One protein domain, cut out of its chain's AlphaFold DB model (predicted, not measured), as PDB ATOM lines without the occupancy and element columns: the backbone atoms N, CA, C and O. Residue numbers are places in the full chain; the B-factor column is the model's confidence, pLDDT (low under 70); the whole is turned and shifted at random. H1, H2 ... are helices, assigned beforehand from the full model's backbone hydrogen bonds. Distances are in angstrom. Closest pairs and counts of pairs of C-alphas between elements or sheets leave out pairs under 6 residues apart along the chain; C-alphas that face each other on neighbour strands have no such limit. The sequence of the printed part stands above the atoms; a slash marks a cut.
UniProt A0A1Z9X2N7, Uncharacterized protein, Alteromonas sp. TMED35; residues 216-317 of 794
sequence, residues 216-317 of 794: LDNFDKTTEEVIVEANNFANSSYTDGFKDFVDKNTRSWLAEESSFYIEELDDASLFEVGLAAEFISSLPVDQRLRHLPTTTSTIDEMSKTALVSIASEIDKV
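What this domain is: This is residues 216 to 317 of the 794 residues of an uncharacterized protein of Alteromonas sp. TMED35 (UniProt A0A1Z9X2N7). Two helical hairpins, H1 with H2 and H3 with H4, are set in a stagger along one long axis, with the long helices H2 and H4 partly side by side and the shorter H1 and H3 nearly end to end. The 102 printed residues hold four named helices in the order H1, H2, H3, H4 and no named strand; the class is all helix. The whole is compact, with a radius of gyration of the C-alphas of 14.7 A, yet only just elongated, spanning 50 by 25 by 19 A.

Where its parts are: H1, residues 223 to 235, begins at C-alpha 223 (116.409, -0.445, 99.897) and is 18.6 A long. H2, residues 240 to 262, is 31.5 A long, with a kink of 27 degrees near residue 256. H3, residues 270 to 282, is 18.4 A long. H4, residues 293 to 317, is 36.3 A long and ends at C-alpha 317 (90.631, -10.843, 104.353).

How they stand to each other: H2 is the hub and touches the other three helices. With residues 242 to 250 alone it touches H1, a hairpin at a shallow tilt of 8 degrees; the closest C-alphas, of Ala 234 and Lys 243, are 5.0 A apart. H2, H3 and H4 form an up-and-down bundle, each helix running against the one before it. H2 touches H3 with residues 261 to 262 alone, the closest C-alphas being Tyr 261 and Ala 276, 5.0 A. H3 and H4, a hairpin, touch at a shallow tilt of 27 degrees, closest at the C-alphas of Val 273 and Ile 310, 5.9 A. H2 and H4 run the same way at 11 degrees, a shallow tilt, and touch closest at the C-alphas of Arg 251 and Thr 295, 4.7 A. H1 and H4 are apart. Every O i to N i+4 pair is within hydrogen-bond range in H1 and H3, against 17 of 19 in H2 and 20 of 21 in H4.

The domain as a whole: The C-alphas farthest apart, of Thr 239 and Val 317, are 50.2 A apart. The printed part has no cut and no long link. Mean pLDDT of the printed part is 84.2; residues 219 to 220, 238, 267 and 285 to 288 are under 70.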
ATOM      1  N   LEU A 216     124.755  -1.327  95.191       82.75
ATOM      2  CA  LEU A 216     123.529  -2.116  95.005       82.75
ATOM      3  C   LEU A 216     123.528  -3.434  95.795       82.75
ATOM      4  O   LEU A 216     122.491  -3.830  96.302       82.75
ATOM      5  N   ASP A 217     124.684  -4.083  95.946       77.00
ATOM      6  CA  ASP A 217     124.845  -5.366  96.656       77.00
ATOM      7  C   ASP A 217     125.175  -5.162  98.152       77.00
ATOM      8  O   ASP A 217     125.811  -5.989  98.809       77.00
ATOM      9  N   ASN A 218     124.822  -3.991  98.695       71.12
ATOM     10  CA  ASN A 218     125.103  -3.639 100.079       71.12
ATOM     11  C   ASN A 218     123.959  -4.071 101.002       71.12
ATOM     12  O   ASN A 218     123.089  -3.278 101.347       71.12
ATOM     13  N   PHE A 219     124.011  -5.326 101.451       69.81
ATOM     14  CA  PHE A 219     123.017  -5.921 102.355       69.81
ATOM     15  C   PHE A 219     122.929  -5.271 103.747       69.81
ATOM     16  O   PHE A 219     121.998  -5.564 104.492       69.81
ATOM     17  N   ASP A 220     123.886  -4.414 104.120       65.94
ATOM     18  CA  ASP A 220     123.841  -3.667 105.384       65.94
ATOM     19  C   ASP A 220     122.974  -2.400 105.285       65.94
ATOM     20  O   ASP A 220     122.806  -1.689 106.278       65.94
ATOM     21  N   LYS A 221     122.459  -2.096 104.088       73.00
ATOM     22  CA  LYS A 221     121.655  -0.913 103.798       73.00
ATOM     23  C   LYS A 221     120.230  -1.297 103.463       73.00
ATOM     24  O   LYS A 221     119.978  -2.313 102.819       73.00
ATOM     25  N   THR A 222     119.291  -0.456 103.874       85.69
ATOM     26  CA  THR A 222     117.905  -0.596 103.426       85.69
ATOM     27  C   THR A 222     117.800  -0.299 101.929       85.69
ATOM     28  O   THR A 222     118.642   0.397 101.351       85.69
ATOM     29  N   THR A 223     116.724  -0.768 101.296       85.75
ATOM     30  CA  THR A 223     116.409  -0.445  99.897       85.75
ATOM     31  C   THR A 223     116.434   1.069  99.647       85.75
ATOM     32  O   THR A 223     116.957   1.525  98.630       85.75
ATOM     33  N   GLU A 224     115.945   1.867 100.604       88.31
ATOM     34  CA  GLU A 224     116.006   3.332 100.556       88.31
ATOM     35  C   GLU A 224     117.442   3.855 100.465       88.31
ATOM     36  O   GLU A 224     117.778   4.657  99.587       88.31
ATOM     37  N   GLU A 225     118.305   3.394 101.369       89.06
ATOM     38  CA  GLU A 225     119.688   3.844 101.487       89.06
ATOM     39  C   GLU A 225     120.508   3.484 100.245       89.06
ATOM     40  O   GLU A 225     121.296   4.312  99.776       89.06
ATOM     41  N   VAL A 226     120.282   2.293  99.677       89.88
ATOM     42  CA  VAL A 226     120.906   1.844  98.424       89.88
ATOM     43  C   VAL A 226     120.541   2.778  97.268       89.88
ATOM     44  O   VAL A 226     121.423   3.270  96.559       89.88
ATOM     45  N   ILE A 227     119.254   3.097  97.101       91.56
ATOM     46  CA  ILE A 227     118.776   3.975  96.019       91.56
ATOM     47  C   ILE A 227     119.304   5.407  96.198       91.56
ATOM     48  O   ILE A 227     119.732   6.051  95.231       91.56
ATOM     49  N   VAL A 228     119.330   5.919  97.433       91.19
ATOM     50  CA  VAL A 228     119.876   7.249  97.746       91.19
ATOM     51  C   VAL A 228     121.378   7.317  97.469       91.19
ATOM     52  O   VAL A 228     121.866   8.307  96.911       91.19
ATOM     53  N   GLU A 229     122.132   6.278  97.820       90.88
ATOM     54  CA  GLU A 229     123.562   6.216  97.542       90.88
ATOM     55  C   GLU A 229     123.853   6.066  96.047       90.88
ATOM     56  O   GLU A 229     124.743   6.751  95.539       90.88
ATOM     57  N   ALA A 230     123.062   5.278  95.314       91.81
ATOM     58  CA  ALA A 230     123.159   5.190  93.859       91.81
ATOM     59  C   ALA A 230     122.919   6.563  93.204       91.81
ATOM     60  O   ALA A 230     123.662   6.973  92.308       91.81
ATOM     61  N   ASN A 231     121.961   7.346  93.711       92.50
ATOM     62  CA  ASN A 231     121.725   8.720  93.258       92.50
ATOM     63  C   ASN A 231     122.912   9.652  93.567       92.50
ATOM     64  O   ASN A 231     123.300  10.470  92.727       92.50
ATOM     65  N   ASN A 232     123.537   9.513  94.741       91.00
ATOM     66  CA  ASN A 232     124.752  10.260  95.086       91.00
ATOM     67  C   ASN A 232     125.942   9.856  94.203       91.00
ATOM     68  O   ASN A 232     126.719  10.715  93.778       91.00
ATOM     69  N   PHE A 233     126.062   8.568  93.878       89.62
ATOM     70  CA  PHE A 233     127.079   8.058  92.970       89.62
ATOM     71  C   PHE A 233     126.884   8.611  91.561       89.62
ATOM     72  O   PHE A 233     127.840   9.149  91.002       89.62
ATOM     73  N   ALA A 234     125.653   8.622  91.043       89.75
ATOM     74  CA  ALA A 234     125.312   9.267  89.775       89.75
ATOM     75  C   ALA A 234     125.677  10.767  89.758       89.75
ATOM     76  O   ALA A 234     126.126  11.290  88.737       89.75
ATOM     77  N   ASN A 235     125.550  11.466  90.894       88.44
ATOM     78  CA  ASN A 235     125.928  12.879  91.029       88.44
ATOM     79  C   ASN A 235     127.453  13.121  91.071       88.44
ATOM     80  O   ASN A 235     127.911  14.224  90.780       88.44
ATOM     81  N   SER A 236     128.258  12.112  91.422       82.38
ATOM     82  CA  SER A 236     129.720  12.253  91.546       82.38
ATOM     83  C   SER A 236     130.447  12.497  90.210       82.38
ATOM     84  O   SER A 236     131.624  12.859  90.203       82.38
ATOM     85  N   SER A 237     129.745  12.354  89.079       75.88
ATOM     86  CA  SER A 237     130.249  12.615  87.728       75.88
ATOM     87  C   SER A 237     129.268  13.466  86.904       75.88
ATOM     88  O   SER A 237     128.060  13.490  87.142       75.88
ATOM     89  N   TYR A 238     129.790  14.180  85.903       64.69
ATOM     90  CA  TYR A 238     129.031  15.144  85.095       64.69
ATOM     91  C   TYR A 238     128.638  14.643  83.700       64.69
ATOM     92  O   TYR A 238     127.922  15.354  83.001       64.69
ATOM     93  N   THR A 239     129.080  13.456  83.273       80.12
ATOM     94  CA  THR A 239     128.754  12.935  81.934       80.12
ATOM     95  C   THR A 239     127.375  12.284  81.916       80.12
ATOM     96  O   THR A 239     127.134  11.366  82.701       80.12
ATOM     97  N   ASP A 240     126.509  12.692  80.988       79.75
ATOM     98  CA  ASP A 240     125.144  12.154  80.865       79.75
ATOM     99  C   ASP A 240     125.132  10.621  80.712       79.75
ATOM    100  O   ASP A 240     124.389   9.945  81.413       79.75
ATOM    101  N   GLY A 241     126.064  10.051  79.935       82.69
ATOM    102  CA  GLY A 241     126.169   8.594  79.759       82.69
ATOM    103  C   GLY A 241     126.456   7.800  81.044       82.69
ATOM    104  O   GLY A 241     126.012   6.664  81.168       82.69
ATOM    105  N   PHE A 242     127.141   8.389  82.029       84.75
ATOM    106  CA  PHE A 242     127.356   7.739  83.329       84.75
ATOM    107  C   PHE A 242     126.094   7.772  84.196       84.75
ATOM    108  O   PHE A 242     125.776   6.791  84.861       84.75
ATOM    109  N   LYS A 243     125.361   8.889  84.181       88.81
ATOM    110  CA  LYS A 243     124.104   9.014  84.931       88.81
ATOM    111  C   LYS A 243     123.060   8.043  84.393       88.81
ATOM    112  O   LYS A 243     122.464   7.312  85.177       88.81
ATOM    113  N   ASP A 244     122.935   7.966  83.069       89.44
ATOM    114  CA  ASP A 244     122.056   7.010  82.392       89.44
ATOM    115  C   ASP A 244     122.433   5.559  82.732       89.44
ATOM    116  O   ASP A 244     121.557   4.721  82.955       89.44
ATOM    117  N   PHE A 245     123.736   5.259  82.812       88.31
ATOM    118  CA  PHE A 245     124.229   3.951  83.242       88.31
ATOM    119  C   PHE A 245     123.794   3.620  84.678       88.31
ATOM    120  O   PHE A 245     123.262   2.533  84.914       88.31
ATOM    121  N   VAL A 246     123.994   4.534  85.634       90.38
ATOM    122  CA  VAL A 246     123.635   4.293  87.041       90.38
ATOM    123  C   VAL A 246     122.124   4.143  87.210       90.38
ATOM    124  O   VAL A 246     121.679   3.194  87.856       90.38
ATOM    125  N   ASP A 247     121.331   5.011  86.579       93.50
ATOM    126  CA  ASP A 247     119.866   4.964  86.639       93.50
ATOM    127  C   ASP A 247     119.305   3.657  86.062       93.50
ATOM    128  O   ASP A 247     118.531   2.961  86.716       93.50
ATOM    129  N   LYS A 248     119.768   3.243  84.875       92.00
ATOM    130  CA  LYS A 248     119.313   1.997  84.239       92.00
ATOM    131  C   LYS A 248     119.564   0.765  85.110       92.00
ATOM    132  O   LYS A 248     118.693  -0.103  85.195       92.00
ATOM    133  N   ASN A 249     120.756   0.659  85.697       88.44
ATOM    134  CA  ASN A 249     121.137  -0.513  86.488       88.44
ATOM    135  C   ASN A 249     120.464  -0.511  87.866       88.44
ATOM    136  O   ASN A 249     119.996  -1.561  88.294       88.44
ATOM    137  N   THR A 250     120.309   0.656  88.501       92.75
ATOM    138  CA  THR A 250     119.557   0.784  89.765       92.75
ATOM    139  C   THR A 250     118.094   0.390  89.576       92.75
ATOM    140  O   THR A 250     117.553  -0.371  90.370       92.75
ATOM    141  N   ARG A 251     117.462   0.818  88.474       93.19
ATOM    142  CA  ARG A 251     116.101   0.392  88.122       93.19
ATOM    143  C   ARG A 251     115.991  -1.118  87.902       93.19
ATOM    144  O   ARG A 251     114.995  -1.712  88.293       93.19
ATOM    145  N   SER A 252     116.973  -1.730  87.233       88.88
ATOM    146  CA  SER A 252     116.967  -3.180  86.984       88.88
ATOM    147  C   SER A 252     117.073  -3.972  88.283       88.88
ATOM    148  O   SER A 252     116.336  -4.932  88.451       88.88
ATOM    149  N   TRP A 253     117.957  -3.542  89.183       91.50
ATOM    150  CA  TRP A 253     118.086  -4.114  90.520       91.50
ATOM    151  C   TRP A 253     116.788  -3.958  91.320       91.50
ATOM    152  O   TRP A 253     116.270  -4.941  91.828       91.50
ATOM    153  N   LEU A 254     116.186  -2.760  91.326       89.56
ATOM    154  CA  LEU A 254     114.920  -2.520  92.023       89.56
ATOM    155  C   LEU A 254     113.789  -3.427  91.516       89.56
ATOM    156  O   LEU A 254     112.979  -3.874  92.315       89.56
ATOM    157  N   ALA A 255     113.721  -3.683  90.206       85.06
ATOM    158  CA  ALA A 255     112.713  -4.572  89.631       85.06
ATOM    159  C   ALA A 255     112.908  -6.040  90.049       85.06
ATOM    160  O   ALA A 255     111.929  -6.764  90.195       85.06
ATOM    161  N   GLU A 256     114.154  -6.481  90.234       84.06
ATOM    162  CA  GLU A 256     114.459  -7.818  90.749       84.06
ATOM    163  C   GLU A 256     114.103  -7.918  92.236       84.06
ATOM    164  O   GLU A 256     113.358  -8.815  92.625       84.06
ATOM    165  N   GLU A 257     114.524  -6.945  93.047       83.75
ATOM    166  CA  GLU A 257     114.202  -6.888  94.478       83.75
ATOM    167  C   GLU A 257     112.695  -6.811  94.738       83.75
ATOM    168  O   GLU A 257     112.174  -7.494  95.616       83.75
ATOM    169  N   SER A 258     111.964  -6.005  93.965       81.94
ATOM    170  CA  SER A 258     110.528  -5.826  94.175       81.94
ATOM    171  C   SER A 258     109.688  -7.022  93.729       81.94
ATOM    172  O   SER A 258     108.583  -7.208  94.246       81.94
ATOM    173  N   SER A 259     110.203  -7.861  92.821       80.50
ATOM    174  CA  SER A 259     109.491  -9.052  92.342       80.50
ATOM    175  C   SER A 259     109.153 -10.028  93.471       80.50
ATOM    176  O   SER A 259     108.059 -10.588  93.486       80.50
ATOM    177  N   PHE A 260     110.027 -10.137  94.481       75.06
ATOM    178  CA  PHE A 260     109.822 -10.981  95.660       75.06
ATOM    179  C   PHE A 260     108.619 -10.573  96.513       75.06
ATOM    180  O   PHE A 260     108.073 -11.414  97.223       75.06
ATOM    181  N   TYR A 261     108.225  -9.300  96.462       77.62
ATOM    182  CA  TYR A 261     107.188  -8.743  97.330       77.62
ATOM    183  C   TYR A 261     105.877  -8.450  96.592       77.62
ATOM    184  O   TYR A 261     104.831  -8.394  97.229       77.62
ATOM    185  N   ILE A 262     105.912  -8.206  95.274       77.44
ATOM    186  CA  ILE A 262     104.791  -7.555  94.565       77.44
ATOM    187  C   ILE A 262     104.182  -8.413  93.446       77.44
ATOM    188  O   ILE A 262     103.017  -8.205  93.106       77.44
ATOM    189  N   GLU A 263     104.910  -9.365  92.851       70.31
ATOM    190  CA  GLU A 263     104.419 -10.062  91.646       70.31
ATOM    191  C   GLU A 263     103.224 -11.003  91.893       70.31
ATOM    192  O   GLU A 263     102.470 -11.269  90.955       70.31
ATOM    193  N   GLU A 264     102.993 -11.448  93.131       70.56
ATOM    194  CA  GLU A 264     101.930 -12.406  93.486       70.56
ATOM    195  C   GLU A 264     101.124 -11.951  94.714       70.56
ATOM    196  O   GLU A 264     101.005 -12.673  95.699       70.56
ATOM    197  N   LEU A 265     100.571 -10.733  94.678       78.50
ATOM    198  CA  LEU A 265      99.695 -10.258  95.759       78.50
ATOM    199  C   LEU A 265      98.263 -10.807  95.685       78.50
ATOM    200  O   LEU A 265      97.578 -10.810  96.699       78.50
ATOM    201  N   ASP A 266      97.793 -11.268  94.525       77.25
ATOM    202  CA  ASP A 266      96.445 -11.838  94.409       77.25
ATOM    203  C   ASP A 266      96.324 -13.111  95.270       77.25
ATOM    204  O   ASP A 266      97.084 -14.059  95.077       77.25
ATOM    205  N   ASP A 267      95.346 -13.149  96.184       68.06
ATOM    206  CA  ASP A 267      95.125 -14.243  97.142       68.06
ATOM    207  C   ASP A 267      96.293 -14.465  98.135       68.06
ATOM    208  O   ASP A 267      96.410 -15.538  98.739       68.06
ATOM    209  N   ALA A 268      97.150 -13.455  98.325       73.50
ATOM    210  CA  ALA A 268      98.243 -13.497  99.289       73.50
ATOM    211  C   ALA A 268      97.737 -13.527 100.740       73.50
ATOM    212  O   ALA A 268      96.678 -12.994 101.085       73.50
ATOM    213  N   SER A 269      98.523 -14.141 101.624       75.12
ATOM    214  CA  SER A 269      98.252 -14.108 103.060       75.12
ATOM    215  C   SER A 269      98.460 -12.707 103.637       75.12
ATOM    216  O   SER A 269      99.243 -11.907 103.127       75.12
ATOM    217  N   LEU A 270      97.811 -12.421 104.768       74.06
ATOM    218  CA  LEU A 270      97.915 -11.123 105.440       74.06
ATOM    219  C   LEU A 270      99.367 -10.758 105.806       74.06
ATOM    220  O   LEU A 270      99.763  -9.601 105.700       74.06
ATOM    221  N   PHE A 271     100.182 -11.761 106.145       75.25
ATOM    222  CA  PHE A 271     101.616 -11.607 106.384       75.25
ATOM    223  C   PHE A 271     102.383 -11.159 105.127       75.25
ATOM    224  O   PHE A 271     103.188 -10.234 105.194       75.25
ATOM    225  N   GLU A 272     102.126 -11.781 103.974       77.50
ATOM    226  CA  GLU A 272     102.765 -11.421 102.698       77.50
ATOM    227  C   GLU A 272     102.357 -10.012 102.247       77.50
ATOM    228  O   GLU A 272     103.198  -9.229 101.802       77.50
ATOM    229  N   VAL A 273     101.086  -9.653 102.450       80.19
ATOM    230  CA  VAL A 273     100.574  -8.301 102.196       80.19
ATOM    231  C   VAL A 273     101.236  -7.270 103.124       80.19
ATOM    232  O   VAL A 273     101.588  -6.178 102.670       80.19
ATOM    233  N   GLY A 274     101.472  -7.624 104.392       80.44
ATOM    234  CA  GLY A 274     102.229  -6.816 105.354       80.44
ATOM    235  C   GLY A 274     103.669  -6.554 104.906       80.44
ATOM    236  O   GLY A 274     104.100  -5.402 104.860       80.44
ATOM    237  N   LEU A 275     104.391  -7.597 104.475       80.50
ATOM    238  CA  LEU A 275     105.756  -7.462 103.946       80.50
ATOM    239  C   LEU A 275     105.814  -6.563 102.703       80.50
ATOM    240  O   LEU A 275     106.716  -5.733 102.570       80.50
ATOM    241  N   ALA A 276     104.844  -6.694 101.798       85.31
ATOM    242  CA  ALA A 276     104.759  -5.844 100.616       85.31
ATOM    243  C   ALA A 276     104.474  -4.378 100.975       85.31
ATOM    244  O   ALA A 276     105.073  -3.470 100.393       85.31
ATOM    245  N   ALA A 277     103.598  -4.133 101.955       86.75
ATOM    246  CA  ALA A 277     103.316  -2.792 102.459       86.75
ATOM    247  C   ALA A 277     104.552  -2.156 103.114       86.75
ATOM    248  O   ALA A 277     104.869  -0.999 102.820       86.75
ATOM    249  N   GLU A 278     105.286  -2.916 103.933       87.75
ATOM    250  CA  GLU A 278     106.542  -2.475 104.545       87.75
ATOM    251  C   GLU A 278     107.574  -2.113 103.468       87.75
ATOM    252  O   GLU A 278     108.096  -0.992 103.472       87.75
ATOM    253  N   PHE A 279     107.793  -3.000 102.489       88.62
ATOM    254  CA  PHE A 279     108.704  -2.753 101.372       88.62
ATOM    255  C   PHE A 279     108.347  -1.461 100.629       88.62
ATOM    256  O   PHE A 279     109.207  -0.589 100.489       88.62
ATOM    257  N   ILE A 280     107.085  -1.283 100.221       89.38
ATOM    258  CA  ILE A 280     106.628  -0.066  99.530       89.38
ATOM    259  C   ILE A 280     106.819   1.184 100.395       89.38
ATOM    260  O   ILE A 280     107.262   2.213  99.883       89.38
ATOM    261  N   SER A 281     106.519   1.108 101.694       87.31
ATOM    262  CA  SER A 281     106.672   2.239 102.618       87.31
ATOM    263  C   SER A 281     108.131   2.657 102.827       87.31
ATOM    264  O   SER A 281     108.402   3.828 103.091       87.31
ATOM    265  N   SER A 282     109.065   1.714 102.662       86.56
ATOM    266  CA  SER A 282     110.505   1.959 102.755       86.56
ATOM    267  C   SER A 282     111.086   2.633 101.510       86.56
ATOM    268  O   SER A 282     112.205   3.137 101.547       86.56
ATOM    269  N   LEU A 283     110.363   2.651 100.385       88.75
ATOM    270  CA  LEU A 283     110.892   3.230  99.157       88.75
ATOM    271  C   LEU A 283     110.953   4.761  99.244       88.75
ATOM    272  O   LEU A 283     110.023   5.409  99.732       88.75
ATOM    273  N   PRO A 284     112.018   5.381  98.712       86.00
ATOM    274  CA  PRO A 284     112.192   6.823  98.789       86.00
ATOM    275  C   PRO A 284     111.138   7.538  97.930       86.00
ATOM    276  O   PRO A 284     111.180   7.483  96.703       86.00
ATOM    277  N   VAL A 285     110.232   8.282  98.569       68.44
ATOM    278  CA  VAL A 285     109.131   9.025  97.906       68.44
ATOM    279  C   VAL A 285     109.569  10.417  97.401       68.44
ATOM    280  O   VAL A 285     108.755  11.302  97.132       68.44
ATOM    281  N   ASP A 286     110.877  10.685  97.340       65.44
ATOM    282  CA  ASP A 286     111.395  12.052  97.313       65.44
ATOM    283  C   ASP A 286     111.850  12.547  95.927       65.44
ATOM    284  O   ASP A 286     112.602  11.896  95.201       65.44
ATOM    285  N   GLN A 287     111.553  13.821  95.645       53.53
ATOM    286  CA  GLN A 287     112.083  14.633  94.536       53.53
ATOM    287  C   GLN A 287     113.622  14.826  94.572       53.53
ATOM    288  O   GLN A 287     114.182  15.611  93.791       53.53
ATOM    289  N   ARG A 288     114.320  14.158  95.500       61.03
ATOM    290  CA  ARG A 288     115.781  14.136  95.667       61.03
ATOM    291  C   ARG A 288     116.494  13.142  94.739       61.03
ATOM    292  O   ARG A 288     117.698  13.306  94.535       61.03
ATOM    293  N   LEU A 289     115.787  12.211  94.089       83.06
ATOM    294  CA  LEU A 289     116.354  11.275  93.100       83.06
ATOM    295  C   LEU A 289     116.552  11.894  91.699       83.06
ATOM    296  O   LEU A 289     116.325  11.270  90.665       83.06
ATOM    297  N   ARG A 290     116.992  13.158  91.632       83.44
ATOM    298  CA  ARG A 290     117.101  13.928  90.373       83.44
ATOM    299  C   ARG A 290     118.083  13.338  89.365       83.44
ATOM    300  O   ARG A 290     118.068  13.746  88.205       83.44
ATOM    301  N   HIS A 291     118.960  12.443  89.810       89.50
ATOM    302  CA  HIS A 291     119.942  11.778  88.965       89.50
ATOM    303  C   HIS A 291     119.517  10.363  88.559       89.50
ATOM    304  O   HIS A 291     120.225   9.761  87.759       89.50
ATOM    305  N   LEU A 292     118.366   9.876  89.049       92.69
ATOM    306  CA  LEU A 292     117.776   8.575  88.718       92.69
ATOM    307  C   LEU A 292     116.310   8.711  88.230       92.69
ATOM    308  O   LEU A 292     115.382   8.201  88.869       92.69
ATOM    309  N   PRO A 293     116.041   9.461  87.142       91.06
ATOM    310  CA  PRO A 293     114.675   9.772  86.715       91.06
ATOM    311  C   PRO A 293     113.846   8.544  86.314       91.06
ATOM    312  O   PRO A 293     112.639   8.522  86.565       91.06
ATOM    313  N   THR A 294     114.452   7.521  85.701       92.81
ATOM    314  CA  THR A 294     113.719   6.307  85.309       92.81
ATOM    315  C   THR A 294     113.449   5.397  86.501       92.81
ATOM    316  O   THR A 294     112.343   4.875  86.597       92.81
ATOM    317  N   THR A 295     114.392   5.277  87.441       93.44
ATOM    318  CA  THR A 295     114.170   4.581  88.721       93.44
ATOM    319  C   THR A 295     113.040   5.241  89.513       93.44
ATOM    320  O   THR A 295     112.134   4.555  89.973       93.44
ATOM    321  N   THR A 296     113.035   6.578  89.596       92.19
ATOM    322  CA  THR A 296     111.981   7.344  90.292       92.19
ATOM    323  C   THR A 296     110.599   7.058  89.703       92.19
ATOM    324  O   THR A 296     109.670   6.738  90.436       92.19
ATOM    325  N   SER A 297     110.467   7.095  88.371       90.50
ATOM    326  CA  SER A 297     109.195   6.781  87.706       90.50
ATOM    327  C   SER A 297     108.731   5.345  87.963       90.50
ATOM    328  O   SER A 297     107.527   5.112  88.038       90.50
ATOM    329  N   THR A 298     109.659   4.387  88.073       90.62
ATOM    330  CA  THR A 298     109.338   2.994  88.405       90.62
ATOM    331  C   THR A 298     108.839   2.862  89.842       90.62
ATOM    332  O   THR A 298     107.843   2.177  90.048       90.62
ATOM    333  N   ILE A 299     109.460   3.550  90.809       91.56
ATOM    334  CA  ILE A 299     108.975   3.594  92.199       91.56
ATOM    335  C   ILE A 299     107.545   4.142  92.242       91.56
ATOM    336  O   ILE A 299     106.667   3.496  92.803       91.56
ATOM    337  N   ASP A 300     107.285   5.282  91.597       89.69
ATOM    338  CA  ASP A 300     105.959   5.915  91.610       89.69
ATOM    339  C   ASP A 300     104.863   5.003  91.023       89.69
ATOM    340  O   ASP A 300     103.770   4.883  91.585       89.69
ATOM    341  N   GLU A 301     105.137   4.356  89.886       89.50
ATOM    342  CA  GLU A 301     104.191   3.449  89.221       89.50
ATOM    343  C   GLU A 301     103.950   2.170  90.033       89.50
ATOM    344  O   GLU A 301     102.802   1.734  90.188       89.50
ATOM    345  N   MET A 302     105.021   1.599  90.581       88.75
ATOM    346  CA  MET A 302     104.979   0.400  91.408       88.75
ATOM    347  C   MET A 302     104.222   0.653  92.710       88.75
ATOM    348  O   MET A 302     103.266  -0.064  92.985       88.75
ATOM    349  N   SER A 303     104.562   1.709  93.455       89.94
ATOM    350  CA  SER A 303     103.874   2.078  94.697       89.94
ATOM    351  C   SER A 303     102.390   2.324  94.454       89.94
ATOM    352  O   SER A 303     101.547   1.838  95.200       89.94
ATOM    353  N   LYS A 304     102.036   3.019  93.366       89.25
ATOM    354  CA  LYS A 304     100.631   3.249  93.017       89.25
ATOM    355  C   LYS A 304      99.872   1.949  92.738       89.25
ATOM    356  O   LYS A 304      98.706   1.851  93.107       89.25
ATOM    357  N   THR A 305     100.495   0.995  92.053       88.31
ATOM    358  CA  THR A 305      99.849  -0.273  91.681       88.31
ATOM    359  C   THR A 305      99.766  -1.216  92.881       88.31
ATOM    360  O   THR A 305      98.681  -1.694  93.199       88.31
ATOM    361  N   ALA A 306     100.876  -1.402  93.597       88.31
ATOM    362  CA  ALA A 306     100.963  -2.266  94.768       88.31
ATOM    363  C   ALA A 306     100.017  -1.816  95.887       88.31
ATOM    364  O   ALA A 306      99.305  -2.649  96.430       88.31
ATOM    365  N   LEU A 307      99.916  -0.512  96.182       89.75
ATOM    366  CA  LEU A 307      99.003  -0.012  97.223       89.75
ATOM    367  C   LEU A 307      97.526  -0.303  96.920       89.75
ATOM    368  O   LEU A 307      96.747  -0.504  97.848       89.75
ATOM    369  N   VAL A 308      97.129  -0.334  95.642       91.06
ATOM    370  CA  VAL A 308      95.757  -0.702  95.252       91.06
ATOM    371  C   VAL A 308      95.510  -2.190  95.489       91.06
ATOM    372  O   VAL A 308      94.465  -2.541  96.031       91.06
ATOM    373  N   SER A 309      96.462  -3.051  95.119       88.56
ATOM    374  CA  SER A 309      96.369  -4.496  95.365       88.56
ATOM    375  C   SER A 309      96.394  -4.823  96.859       88.56
ATOM    376  O   SER A 309      95.513  -5.527  97.330       88.56
ATOM    377  N   ILE A 310      97.325  -4.234  97.618       90.50
ATOM    378  CA  ILE A 310      97.434  -4.376  99.079       90.50
ATOM    379  C   ILE A 310      96.105  -4.021  99.748       90.50
ATOM    380  O   ILE A 310      95.556  -4.835 100.480       90.50
ATOM    381  N   ALA A 311      95.545  -2.840  99.455       91.25
ATOM    382  CA  ALA A 311      94.269  -2.429 100.037       91.25
ATOM    383  C   ALA A 311      93.129  -3.396  99.675       91.25
ATOM    384  O   ALA A 311      92.344  -3.775 100.538       91.25
ATOM    385  N   SER A 312      93.074  -3.836  98.413       90.50
ATOM    386  CA  SER A 312      92.066  -4.793  97.950       90.50
ATOM    387  C   SER A 312      92.151  -6.140  98.674       90.50
ATOM    388  O   SER A 312      91.113  -6.719  98.984       90.50
ATOM    389  N   GLU A 313      93.351  -6.663  98.932       86.50
ATOM    390  CA  GLU A 313      93.503  -7.946  99.628       86.50
ATOM    391  C   GLU A 313      93.207  -7.834 101.122       86.50
ATOM    392  O   GLU A 313      92.522  -8.701 101.664       86.50
ATOM    393  N   ILE A 314      93.633  -6.750 101.780       89.50
ATOM    394  CA  ILE A 314      93.291  -6.508 103.191       89.50
ATOM    395  C   ILE A 314      91.768  -6.451 103.357       89.50
ATOM    396  O   ILE A 314      91.233  -7.098 104.257       89.50
ATOM    397  N   ASP A 315      91.065  -5.749 102.461       91.12
ATOM    398  CA  ASP A 315      89.601  -5.666 102.481       91.12
ATOM    399  C   ASP A 315      88.945  -7.051 102.327       91.12
ATOM    400  O   ASP A 315      88.028  -7.377 103.082       91.12
ATOM    401  N   LYS A 316      89.437  -7.911 101.422       86.19
ATOM    402  CA  LYS A 316      88.928  -9.290 101.269       86.19
ATOM    403  C   LYS A 316      89.130 -10.130 102.531       86.19
ATOM    404  O   LYS A 316      88.216 -10.844 102.948       86.19
ATOM    405  N   VAL A 317      90.323 -10.080 103.130       82.62
ATOM    406  CA  VAL A 317      90.631 -10.843 104.353       82.62
ATOM    407  C   VAL A 317      89.794 -10.322 105.522       82.62
ATOM    408  O   VAL A 317      89.287 -11.113 106.317       82.62
TER     409      VAL A 317